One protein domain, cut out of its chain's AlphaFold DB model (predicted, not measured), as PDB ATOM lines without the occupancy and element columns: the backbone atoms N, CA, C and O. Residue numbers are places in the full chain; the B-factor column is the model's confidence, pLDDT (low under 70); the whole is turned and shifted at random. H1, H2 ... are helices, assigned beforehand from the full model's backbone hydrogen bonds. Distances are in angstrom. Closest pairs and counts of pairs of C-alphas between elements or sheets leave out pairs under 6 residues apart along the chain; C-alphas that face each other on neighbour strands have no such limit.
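This is residues 2 to 38 and 79 to 115 of the 146 residues of an uncharacterized protein of Methyloglobulus sp (UniProt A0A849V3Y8). The hairpin of H1 and H2 forms a triangle with H4, while short H3 packs on H1 and short H5 crosses H4, away from the hairpin. The printed part has 74 residues, 45 of them in five named helices, H1 to H5 in order along the chain, with no named strand; the class is all helix. The whole is compact, radius of gyration of the C-alphas 11.9 A, spanning 31 by 29 by 16 A.

Find C-alpha 6 at (-30.314, 33.626, -15.200), where H1 begins, residues 6 to 14, 12.2 A. H2 is residues 20 to 32, 18.9 A; H3, 79 to 85, 9.9 A; H4, 87 to 96, 14.1 A; H5, 103 to 108, 8.8 A, ending at C-alpha 108, (-49.576, 42.496, -27.309).

H2 touches H1 with residues 27 to 30 alone, C-alphas 30 and 13 closest at 7.3 A, opposite ways at a shallow tilt of 16 degrees. H3 touches H1, C-alphas 79 and 6 closest at 5.5 A. H4 touches H1, H2 and H5; its closest C-alphas are 89 to 13, 7.2 A, 96 to 20, 4.8 A, and 91 to 103, 4.2 A. H5 is apart from H1, H2 and H3. In each helix every O i to N i+4 pair is within hydrogen-bond range.

Residues 39 to 78 are not printed; C-alphas 38 and 79 are 7.4 A apart. No link printed whole is long. Only residue 114 has pLDDT under 70.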
ATOM      1  N   THR A   2     -21.696  28.146 -22.199       90.50
ATOM      2  CA  THR A   2     -23.071  27.918 -21.723       90.50
ATOM      3  C   THR A   2     -23.341  28.812 -20.515       90.50
ATOM      4  O   THR A   2     -22.519  28.851 -19.602       90.50
ATOM      5  N   TYR A   3     -24.466  29.526 -20.514       93.75
ATOM      6  CA  TYR A   3     -24.951  30.335 -19.396       93.75
ATOM      7  C   TYR A   3     -25.771  29.453 -18.454       93.75
ATOM      8  O   TYR A   3     -26.848  28.976 -18.820       93.75
ATOM      9  N   ASN A   4     -25.247  29.218 -17.250       92.25
ATOM     10  CA  ASN A   4     -25.853  28.317 -16.263       92.25
ATOM     11  C   ASN A   4     -26.733  29.042 -15.242       92.25
ATOM     12  O   ASN A   4     -27.475  28.387 -14.523       92.25
ATOM     13  N   THR A   5     -26.681  30.373 -15.191       93.38
ATOM     14  CA  THR A   5     -27.521  31.182 -14.305       93.38
ATOM     15  C   THR A   5     -28.328  32.194 -15.111       93.38
ATOM     16  O   THR A   5     -27.910  32.632 -16.189       93.38
ATOM     17  N   LEU A   6     -29.491  32.586 -14.582       93.06
ATOM     18  CA  LEU A   6     -30.314  33.626 -15.200       93.06
ATOM     19  C   LEU A   6     -29.565  34.961 -15.248       93.06
ATOM     20  O   LEU A   6     -29.624  35.661 -16.255       93.06
ATOM     21  N   ASN A   7     -28.824  35.288 -14.189       95.62
ATOM     22  CA  ASN A   7     -28.077  36.535 -14.102       95.62
ATOM     23  C   ASN A   7     -27.014  36.650 -15.206       95.62
ATOM     24  O   ASN A   7     -26.948  37.682 -15.868       95.62
ATOM     25  N   ASP A   8     -26.236  35.599 -15.467       95.31
ATOM     26  CA  ASP A   8     -25.206  35.643 -16.517       95.31
ATOM     27  C   ASP A   8     -25.829  35.794 -17.911       95.31
ATOM     28  O   ASP A   8     -25.322  36.529 -18.763       95.31
ATOM     29  N   ALA A   9     -26.964  35.126 -18.139       96.12
ATOM     30  CA  ALA A   9     -27.705  35.240 -19.388       96.12
ATOM     31  C   ALA A   9     -28.273  36.658 -19.587       96.12
ATOM     32  O   ALA A   9     -28.171  37.211 -20.684       96.12
ATOM     33  N   LEU A  10     -28.810  37.276 -18.528       97.12
ATOM     34  CA  LEU A  10     -29.294  38.660 -18.546       97.12
ATOM     35  C   LEU A  10     -28.154  39.669 -18.726       97.12
ATOM     36  O   LEU A  10     -28.291  40.626 -19.484       97.12
ATOM     37  N   GLN A  11     -26.995  39.446 -18.107       96.81
ATOM     38  CA  GLN A  11     -25.814  40.279 -18.342       96.81
ATOM     39  C   GLN A  11     -25.379  40.225 -19.806       96.81
ATOM     40  O   GLN A  11     -25.123  41.268 -20.412       96.81
ATOM     41  N   LYS A  12     -25.353  39.028 -20.409       96.94
ATOM     42  CA  LYS A  12     -25.053  38.895 -21.837       96.94
ATOM     43  C   LYS A  12     -26.100  39.582 -22.710       96.94
ATOM     44  O   LYS A  12     -25.727  40.252 -23.669       96.94
ATOM     45  N   LEU A  13     -27.385  39.429 -22.393       97.12
ATOM     46  CA  LEU A  13     -28.481  40.102 -23.092       97.12
ATOM     47  C   LEU A  13     -28.301  41.628 -23.081       97.12
ATOM     48  O   LEU A  13     -28.409  42.286 -24.119       97.12
ATOM     49  N   ASN A  14     -27.984  42.181 -21.912       95.50
ATOM     50  CA  ASN A  14     -27.804  43.616 -21.712       95.50
ATOM     51  C   ASN A  14     -26.535  44.147 -22.386       95.50
ATOM     52  O   ASN A  14     -26.490  45.315 -22.763       95.50
ATOM     53  N   SER A  15     -25.537  43.289 -22.621       96.38
ATOM     54  CA  SER A  15     -24.335  43.653 -23.372       96.38
ATOM     55  C   SER A  15     -24.546  43.716 -24.892       96.38
ATOM     56  O   SER A  15     -23.608  44.073 -25.602       96.38
ATOM     57  N   LEU A  16     -25.697  43.288 -25.425       95.75
ATOM     58  CA  LEU A  16     -25.961  43.328 -26.866       95.75
ATOM     59  C   LEU A  16     -26.267  44.766 -27.298       95.75
ATOM     60  O   LEU A  16     -27.235  45.366 -26.824       95.75
ATOM     61  N   THR A  17     -25.462  45.311 -28.205       94.44
ATOM     62  CA  THR A  17     -25.600  46.688 -28.716       94.44
ATOM     63  C   THR A  17     -26.097  46.752 -30.159       94.44
ATOM     64  O   THR A  17     -26.458  47.830 -30.629       94.44
ATOM     65  N   SER A  18     -26.145  45.613 -30.856       94.88
ATOM     66  CA  SER A  18     -26.669  45.507 -32.217       94.88
ATOM     67  C   SER A  18     -28.165  45.834 -32.278       94.88
ATOM     68  O   SER A  18     -28.884  45.774 -31.278       94.88
ATOM     69  N   THR A  19     -28.658  46.138 -33.480       93.25
ATOM     70  CA  THR A  19     -30.076  46.422 -33.761       93.25
ATOM     71  C   THR A  19     -30.570  45.614 -34.967       93.25
ATOM     72  O   THR A  19     -29.780  44.982 -35.675       93.25
ATOM     73  N   GLY A  20     -31.889  45.587 -35.189       92.56
ATOM     74  CA  GLY A  20     -32.500  44.925 -36.347       92.56
ATOM     75  C   GLY A  20     -32.141  43.438 -36.468       92.56
ATOM     76  O   GLY A  20     -32.148  42.698 -35.485       92.56
ATOM     77  N   ASP A  21     -31.814  42.983 -37.679       94.56
ATOM     78  CA  ASP A  21     -31.559  41.562 -37.964       94.56
ATOM     79  C   ASP A  21     -30.294  41.007 -37.289       94.56
ATOM     80  O   ASP A  21     -30.248  39.825 -36.924       94.56
ATOM     81  N   ALA A  22     -29.292  41.859 -37.052       96.62
ATOM     82  CA  ALA A  22     -28.120  41.485 -36.267       96.62
ATOM     83  C   ALA A  22     -28.527  41.161 -34.823       96.62
ATOM     84  O   ALA A  22     -28.172  40.098 -34.310       96.62
ATOM     85  N   LEU A  23     -29.369  42.004 -34.212       96.12
ATOM     86  CA  LEU A  23     -29.901  41.748 -32.873       96.12
ATOM     87  C   LEU A  23     -30.748  40.470 -32.828       96.12
ATOM     88  O   LEU A  23     -30.586  39.669 -31.914       96.12
ATOM     89  N   LYS A  24     -31.600  40.213 -33.831       95.12
ATOM     90  CA  LYS A  24     -32.368  38.952 -33.911       95.12
ATOM     91  C   LYS A  24     -31.448  37.728 -33.902       95.12
ATOM     92  O   LYS A  24     -31.702  36.761 -33.185       95.12
ATOM     93  N   THR A  25     -30.361  37.782 -34.668       97.12
ATOM     94  CA  THR A  25     -29.373  36.696 -34.748       97.12
ATOM     95  C   THR A  25     -28.653  36.495 -33.414       97.12
ATOM     96  O   THR A  25     -28.490  35.361 -32.957       97.12
ATOM     97  N   GLU A  26     -28.264  37.585 -32.754       97.25
ATOM     98  CA  GLU A  26     -27.631  37.550 -31.436       97.25
ATOM     99  C   GLU A  26     -28.564  36.998 -30.354       97.25
ATOM    100  O   GLU A  26     -28.129  36.174 -29.552       97.25
ATOM    101  N   LEU A  27     -29.847  37.377 -30.360       96.69
ATOM    102  CA  LEU A  27     -30.858  36.853 -29.437       96.69
ATOM    103  C   LEU A  27     -31.027  35.337 -29.590       96.69
ATOM    104  O   LEU A  27     -31.019  34.609 -28.596       96.69
ATOM    105  N   VAL A  28     -31.103  34.835 -30.826       96.38
ATOM    106  CA  VAL A  28     -31.154  33.388 -31.096       96.38
ATOM    107  C   VAL A  28     -29.875  32.693 -30.621       96.38
ATOM    108  O   VAL A  28     -29.935  31.613 -30.032       96.38
ATOM    109  N   SER A  29     -28.710  33.299 -30.867       96.56
ATOM    110  CA  SER A  29     -27.420  32.754 -30.433       96.56
ATOM    111  C   SER A  29     -27.305  32.692 -28.909       96.56
ATOM    112  O   SER A  29     -26.840  31.683 -28.378       96.56
ATOM    113  N   LEU A  30     -27.775  33.728 -28.209       96.62
ATOM    114  CA  LEU A  30     -27.840  33.768 -26.752       96.62
ATOM    115  C   LEU A  30     -28.701  32.622 -26.224       96.62
ATOM    116  O   LEU A  30     -28.203  31.823 -25.442       96.62
ATOM    117  N   VAL A  31     -29.945  32.486 -26.692       95.38
ATOM    118  CA  VAL A  31     -30.873  31.446 -26.209       95.38
ATOM    119  C   VAL A  31     -30.298  30.040 -26.394       95.38
ATOM    120  O   VAL A  31     -30.397  29.216 -25.491       95.38
ATOM    121  N   LYS A  32     -29.618  29.773 -27.518       95.12
ATOM    122  CA  LYS A  32     -28.936  28.487 -27.768       95.12
ATOM    123  C   LYS A  32     -27.804  28.183 -26.782       95.12
ATOM    124  O   LYS A  32     -27.409  27.029 -26.653       95.12
ATOM    125  N   GLN A  33     -27.261  29.204 -26.130       96.12
ATOM    126  CA  GLN A  33     -26.188  29.087 -25.150       96.12
ATOM    127  C   GLN A  33     -26.714  29.062 -23.711       96.12
ATOM    128  O   GLN A  33     -25.912  28.950 -22.793       96.12
ATOM    129  N   VAL A  34     -28.022  29.161 -23.466       95.12
ATOM    130  CA  VAL A  34     -28.577  29.116 -22.105       95.12
ATOM    131  C   VAL A  34     -28.887  27.682 -21.696       95.12
ATOM    132  O   VAL A  34     -29.409  26.889 -22.478       95.12
ATOM    133  N   SER A  35     -28.567  27.346 -20.449       92.69
ATOM    134  CA  SER A  35     -28.817  26.022 -19.896       92.69
ATOM    135  C   SER A  35     -30.313  25.686 -19.841       92.69
ATOM    136  O   SER A  35     -31.145  26.461 -19.362       92.69
ATOM    137  N   VAL A  36     -30.630  24.469 -20.287       90.00
ATOM    138  CA  VAL A  36     -31.941  23.819 -20.120       90.00
ATOM    139  C   VAL A  36     -31.942  22.820 -18.958       90.00
ATOM    140  O   VAL A  36     -32.888  22.055 -18.787       90.00
ATOM    141  N   VAL A  37     -30.868  22.786 -18.165       85.56
ATOM    142  CA  VAL A  37     -30.804  21.967 -16.954       85.56
ATOM    143  C   VAL A  37     -31.591  22.664 -15.853       85.56
ATOM    144  O   VAL A  37     -31.509  23.879 -15.677       85.56
ATOM    145  N   THR A  38     -32.365  21.883 -15.109       82.50
ATOM    146  CA  THR A  38     -33.059  22.355 -13.916       82.50
ATOM    147  C   THR A  38     -32.253  21.997 -12.673       82.50
ATOM    148  O   THR A  38     -32.052  20.814 -12.393       82.50
ATOM    149  N   ILE A  79     -33.335  27.700 -16.736       92.75
ATOM    150  CA  ILE A  79     -32.838  29.065 -16.930       92.75
ATOM    151  C   ILE A  79     -33.279  29.616 -18.289       92.75
ATOM    152  O   ILE A  79     -33.658  30.781 -18.386       92.75
ATOM    153  N   ALA A  80     -33.302  28.774 -19.325       93.88
ATOM    154  CA  ALA A  80     -33.814  29.146 -20.638       93.88
ATOM    155  C   ALA A  80     -35.270  29.635 -20.575       93.88
ATOM    156  O   ALA A  80     -35.567  30.714 -21.082       93.88
ATOM    157  N   ALA A  81     -36.169  28.900 -19.915       92.38
ATOM    158  CA  ALA A  81     -37.566  29.316 -19.792       92.38
ATOM    159  C   ALA A  81     -37.724  30.619 -18.992       92.38
ATOM    160  O   ALA A  81     -38.517  31.486 -19.372       92.38
ATOM    161  N   GLN A  82     -36.933  30.790 -17.928       93.06
ATOM    162  CA  GLN A  82     -36.916  32.022 -17.139       93.06
ATOM    163  C   GLN A  82     -36.441  33.221 -17.967       93.06
ATOM    164  O   GLN A  82     -37.090  34.267 -17.948       93.06
ATOM    165  N   LEU A  83     -35.360  33.068 -18.742       96.00
ATOM    166  CA  LEU A  83     -34.870  34.118 -19.633       96.00
ATOM    167  C   LEU A  83     -35.928  34.489 -20.673       96.00
ATOM    168  O   LEU A  83     -36.254  35.665 -20.806       96.00
ATOM    169  N   LEU A  84     -36.483  33.500 -21.381       94.62
ATOM    170  CA  LEU A  84     -37.471  33.720 -22.444       94.62
ATOM    171  C   LEU A  84     -38.743  34.417 -21.940       94.62
ATOM    172  O   LEU A  84     -39.395  35.126 -22.701       94.62
ATOM    173  N   SER A  85     -39.078  34.242 -20.660       92.06
ATOM    174  CA  SER A  85     -40.241  34.871 -20.022       92.06
ATOM    175  C   SER A  85     -39.936  36.233 -19.382       92.06
ATOM    176  O   SER A  85     -40.863  36.940 -18.973       92.06
ATOM    177  N   SER A  86     -38.656  36.606 -19.265       95.12
ATOM    178  CA  SER A  86     -38.218  37.835 -18.597       95.12
ATOM    179  C   SER A  86     -38.623  39.090 -19.373       95.12
ATOM    180  O   SER A  86     -38.633  39.108 -20.604       95.12
ATOM    181  N   ASN A  87     -38.930  40.174 -18.653       95.44
ATOM    182  CA  ASN A  87     -39.256  41.452 -19.290       95.44
ATOM    183  C   ASN A  87     -38.095  41.967 -20.151       95.44
ATOM    184  O   ASN A  87     -38.339  42.427 -21.259       95.44
ATOM    185  N   ASP A  88     -36.854  41.829 -19.683       95.50
ATOM    186  CA  ASP A  88     -35.664  42.296 -20.400       95.50
ATOM    187  C   ASP A  88     -35.526  41.612 -21.762       95.50
ATOM    188  O   ASP A  88     -35.318  42.272 -22.781       95.50
ATOM    189  N   PHE A  89     -35.692  40.286 -21.800       96.25
ATOM    190  CA  PHE A  89     -35.621  39.535 -23.048       96.25
ATOM    191  C   PHE A  89     -36.737  39.950 -24.004       96.25
ATOM    192  O   PHE A  89     -36.469  40.260 -25.163       96.25
ATOM    193  N   LEU A  90     -37.979  40.022 -23.519       95.00
ATOM    194  CA  LEU A  90     -39.128  40.393 -24.346       95.00
ATOM    195  C   LEU A  90     -39.036  41.834 -24.868       95.00
ATOM    196  O   LEU A  90     -39.351  42.078 -26.030       95.00
ATOM    197  N   ALA A  91     -38.547  42.772 -24.057       94.06
ATOM    198  CA  ALA A  91     -38.279  44.147 -24.475       94.06
ATOM    199  C   ALA A  91     -37.184  44.207 -25.552       94.06
ATOM    200  O   ALA A  91     -37.318  44.926 -26.544       94.06
ATOM    201  N   LYS A  92     -36.118  43.409 -25.410       94.56
ATOM    202  CA  LYS A  92     -35.049  43.318 -26.415       94.56
ATOM    203  C   LYS A  92     -35.546  42.707 -27.725       94.56
ATOM    204  O   LYS A  92     -35.144  43.156 -28.797       94.56
ATOM    205  N   VAL A  93     -36.440  41.719 -27.650       93.69
ATOM    206  CA  VAL A  93     -37.122  41.164 -28.824       93.69
ATOM    207  C   VAL A  93     -37.991  42.236 -29.481       93.69
ATOM    208  O   VAL A  93     -37.859  42.432 -30.684       93.69
ATOM    209  N   ALA A  94     -38.808  42.980 -28.726       91.94
ATOM    210  CA  ALA A  94     -39.608  44.087 -29.266       91.94
ATOM    211  C   ALA A  94     -38.735  45.079 -30.057       91.94
ATOM    212  O   ALA A  94     -38.994  45.336 -31.235       91.94
ATOM    213  N   ALA A  95     -37.628  45.519 -29.450       91.88
ATOM    214  CA  ALA A  95     -36.654  46.405 -30.080       91.88
ATOM    215  C   ALA A  95     -36.036  45.806 -31.357       91.88
ATOM    216  O   ALA A  95     -35.866  46.502 -32.357       91.88
ATOM    217  N   ALA A  96     -35.733  44.503 -31.369       92.94
ATOM    218  CA  ALA A  96     -35.190  43.817 -32.545       92.94
ATOM    219  C   ALA A  96     -36.154  43.817 -33.744       92.94
ATOM    220  O   ALA A  96     -35.712  43.772 -34.893       92.94
ATOM    221  N   TYR A  97     -37.461  43.885 -33.486       90.56
ATOM    222  CA  TYR A  97     -38.503  43.993 -34.508       90.56
ATOM    223  C   TYR A  97     -38.926  45.439 -34.811       90.56
ATOM    224  O   TYR A  97     -39.823  45.640 -35.625       90.56
ATOM    225  N   GLY A  98     -38.251  46.437 -34.231       90.19
ATOM    226  CA  GLY A  98     -38.508  47.855 -34.497       90.19
ATOM    227  C   GLY A  98     -39.657  48.453 -33.686       90.19
ATOM    228  O   GLY A  98     -40.149  49.519 -34.045       90.19
ATOM    229  N   TYR A  99     -40.081  47.783 -32.615       90.06
ATOM    230  CA  TYR A  99     -41.048  48.315 -31.660       90.06
ATOM    231  C   TYR A  99     -40.349  48.987 -30.477       90.06
ATOM    232  O   TYR A  99     -39.155  48.777 -30.244       90.06
ATOM    233  N   ASP A 100     -41.118  49.747 -29.695       88.88
ATOM    234  CA  ASP A 100     -40.654  50.267 -28.413       88.88
ATOM    235  C   ASP A 100     -40.154  49.124 -27.520       88.88
ATOM    236  O   ASP A 100     -40.739  48.037 -27.481       88.88
ATOM    237  N   ALA A 101     -39.047  49.371 -26.816       86.81
ATOM    238  CA  ALA A 101     -38.355  48.397 -25.976       86.81
ATOM    239  C   ALA A 101     -39.113  48.140 -24.661       86.81
ATOM    240  O   ALA A 101     -38.612  48.392 -23.567       86.81
ATOM    241  N   ASP A 102     -40.333  47.630 -24.783       89.81
ATOM    242  CA  ASP A 102     -41.235  47.320 -23.688       89.81
ATOM    243  C   ASP A 102     -41.771  45.892 -23.861       89.81
ATOM    244  O   ASP A 102     -42.276  45.489 -24.913       89.81
ATOM    245  N   ALA A 103     -41.664  45.100 -22.797       88.38
ATOM    246  CA  ALA A 103     -42.133  43.723 -22.781       88.38
ATOM    247  C   ALA A 103     -43.647  43.606 -23.034       88.38
ATOM    248  O   ALA A 103     -44.105  42.619 -23.610       88.38
ATOM    249  N   SER A 104     -44.435  44.588 -22.593       89.00
ATOM    250  CA  SER A 104     -45.877  44.645 -22.832       89.00
ATOM    251  C   SER A 104     -46.201  44.820 -24.314       89.00
ATOM    252  O   SER A 104     -47.131  44.180 -24.800       89.00
ATOM    253  N   VAL A 105     -45.392  45.591 -25.050       86.12
ATOM    254  CA  VAL A 105     -45.557  45.769 -26.496       86.12
ATOM    255  C   VAL A 105     -45.404  44.429 -27.194       86.12
ATOM    256  O   VAL A 105     -46.335  44.010 -27.880       86.12
ATOM    257  N   PHE A 106     -44.315  43.695 -26.929       86.94
ATOM    258  CA  PHE A 106     -44.145  42.347 -27.480       86.94
ATOM    259  C   PHE A 106     -45.325  41.437 -27.129       86.94
ATOM    260  O   PHE A 106     -45.902  40.813 -28.015       86.94
ATOM    261  N   ARG A 107     -45.739  41.398 -25.855       87.06
ATOM    262  CA  ARG A 107     -46.861  40.563 -25.392       87.06
ATOM    263  C   ARG A 107     -48.202  40.921 -26.012       87.06
ATOM    264  O   ARG A 107     -49.117  40.115 -25.892       87.06
ATOM    265  N   ASN A 108     -48.345  42.077 -26.646       86.81
ATOM    266  CA  ASN A 108     -49.576  42.496 -27.309       86.81
ATOM    267  C   ASN A 108     -49.515  42.332 -28.835       86.81
ATOM    268  O   ASN A 108     -50.554  42.438 -29.482       86.81
ATOM    269  N   LEU A 109     -48.352  42.003 -29.412       82.69
ATOM    270  CA  LEU A 109     -48.235  41.766 -30.852       82.69
ATOM    271  C   LEU A 109     -49.091  40.564 -31.294       82.69
ATOM    272  O   LEU A 109     -49.156  39.570 -30.561       82.69
ATOM    273  N   PRO A 110     -49.693  40.596 -32.497       79.00
ATOM    274  CA  PRO A 110     -50.461  39.469 -33.037       79.00
ATOM    275  C   PRO A 110     -49.645  38.174 -33.123       79.00
ATOM    276  O   PRO A 110     -50.141  37.106 -32.789       79.00
ATOM    277  N   ASP A 111     -48.366  38.283 -33.483       78.19
ATOM    278  CA  ASP A 111     -47.480  37.133 -33.706       78.19
ATOM    279  C   ASP A 111     -46.765  36.649 -32.437       78.19
ATOM    280  O   ASP A 111     -45.948  35.732 -32.486       78.19
ATOM    281  N   SER A 112     -47.054  37.262 -31.285       78.25
ATOM    282  CA  SER A 112     -46.447  36.868 -30.006       78.25
ATOM    283  C   SER A 112     -47.034  35.586 -29.417       78.25
ATOM    284  O   SER A 112     -46.424  34.989 -28.532       78.25
ATOM    285  N   ASP A 113     -48.211  35.170 -29.890       75.31
ATOM    286  CA  ASP A 113     -48.900  33.963 -29.443       75.31
ATOM    287  C   ASP A 113     -49.670  33.344 -30.624       75.31
ATOM    288  O   ASP A 113     -50.554  34.004 -31.179       75.31
ATOM    289  N   PRO A 114     -49.401  32.079 -30.998       69.69
ATOM    290  CA  PRO A 114     -50.160  31.376 -32.031       69.69
ATOM    291  C   PRO A 114     -51.683  31.403 -31.819       69.69
ATOM    292  O   PRO A 114     -52.441  31.392 -32.788       69.69
ATOM    293  N   ALA A 115     -52.162  31.477 -30.572       70.50
ATOM    294  CA  ALA A 115     -53.590  31.572 -30.268       70.50
ATOM    295  C   ALA A 115     -54.220  32.894 -30.742       70.50
ATOM    296  O   ALA A 115     -55.406  32.925 -31.068       70.50
TER     297      ALA A 115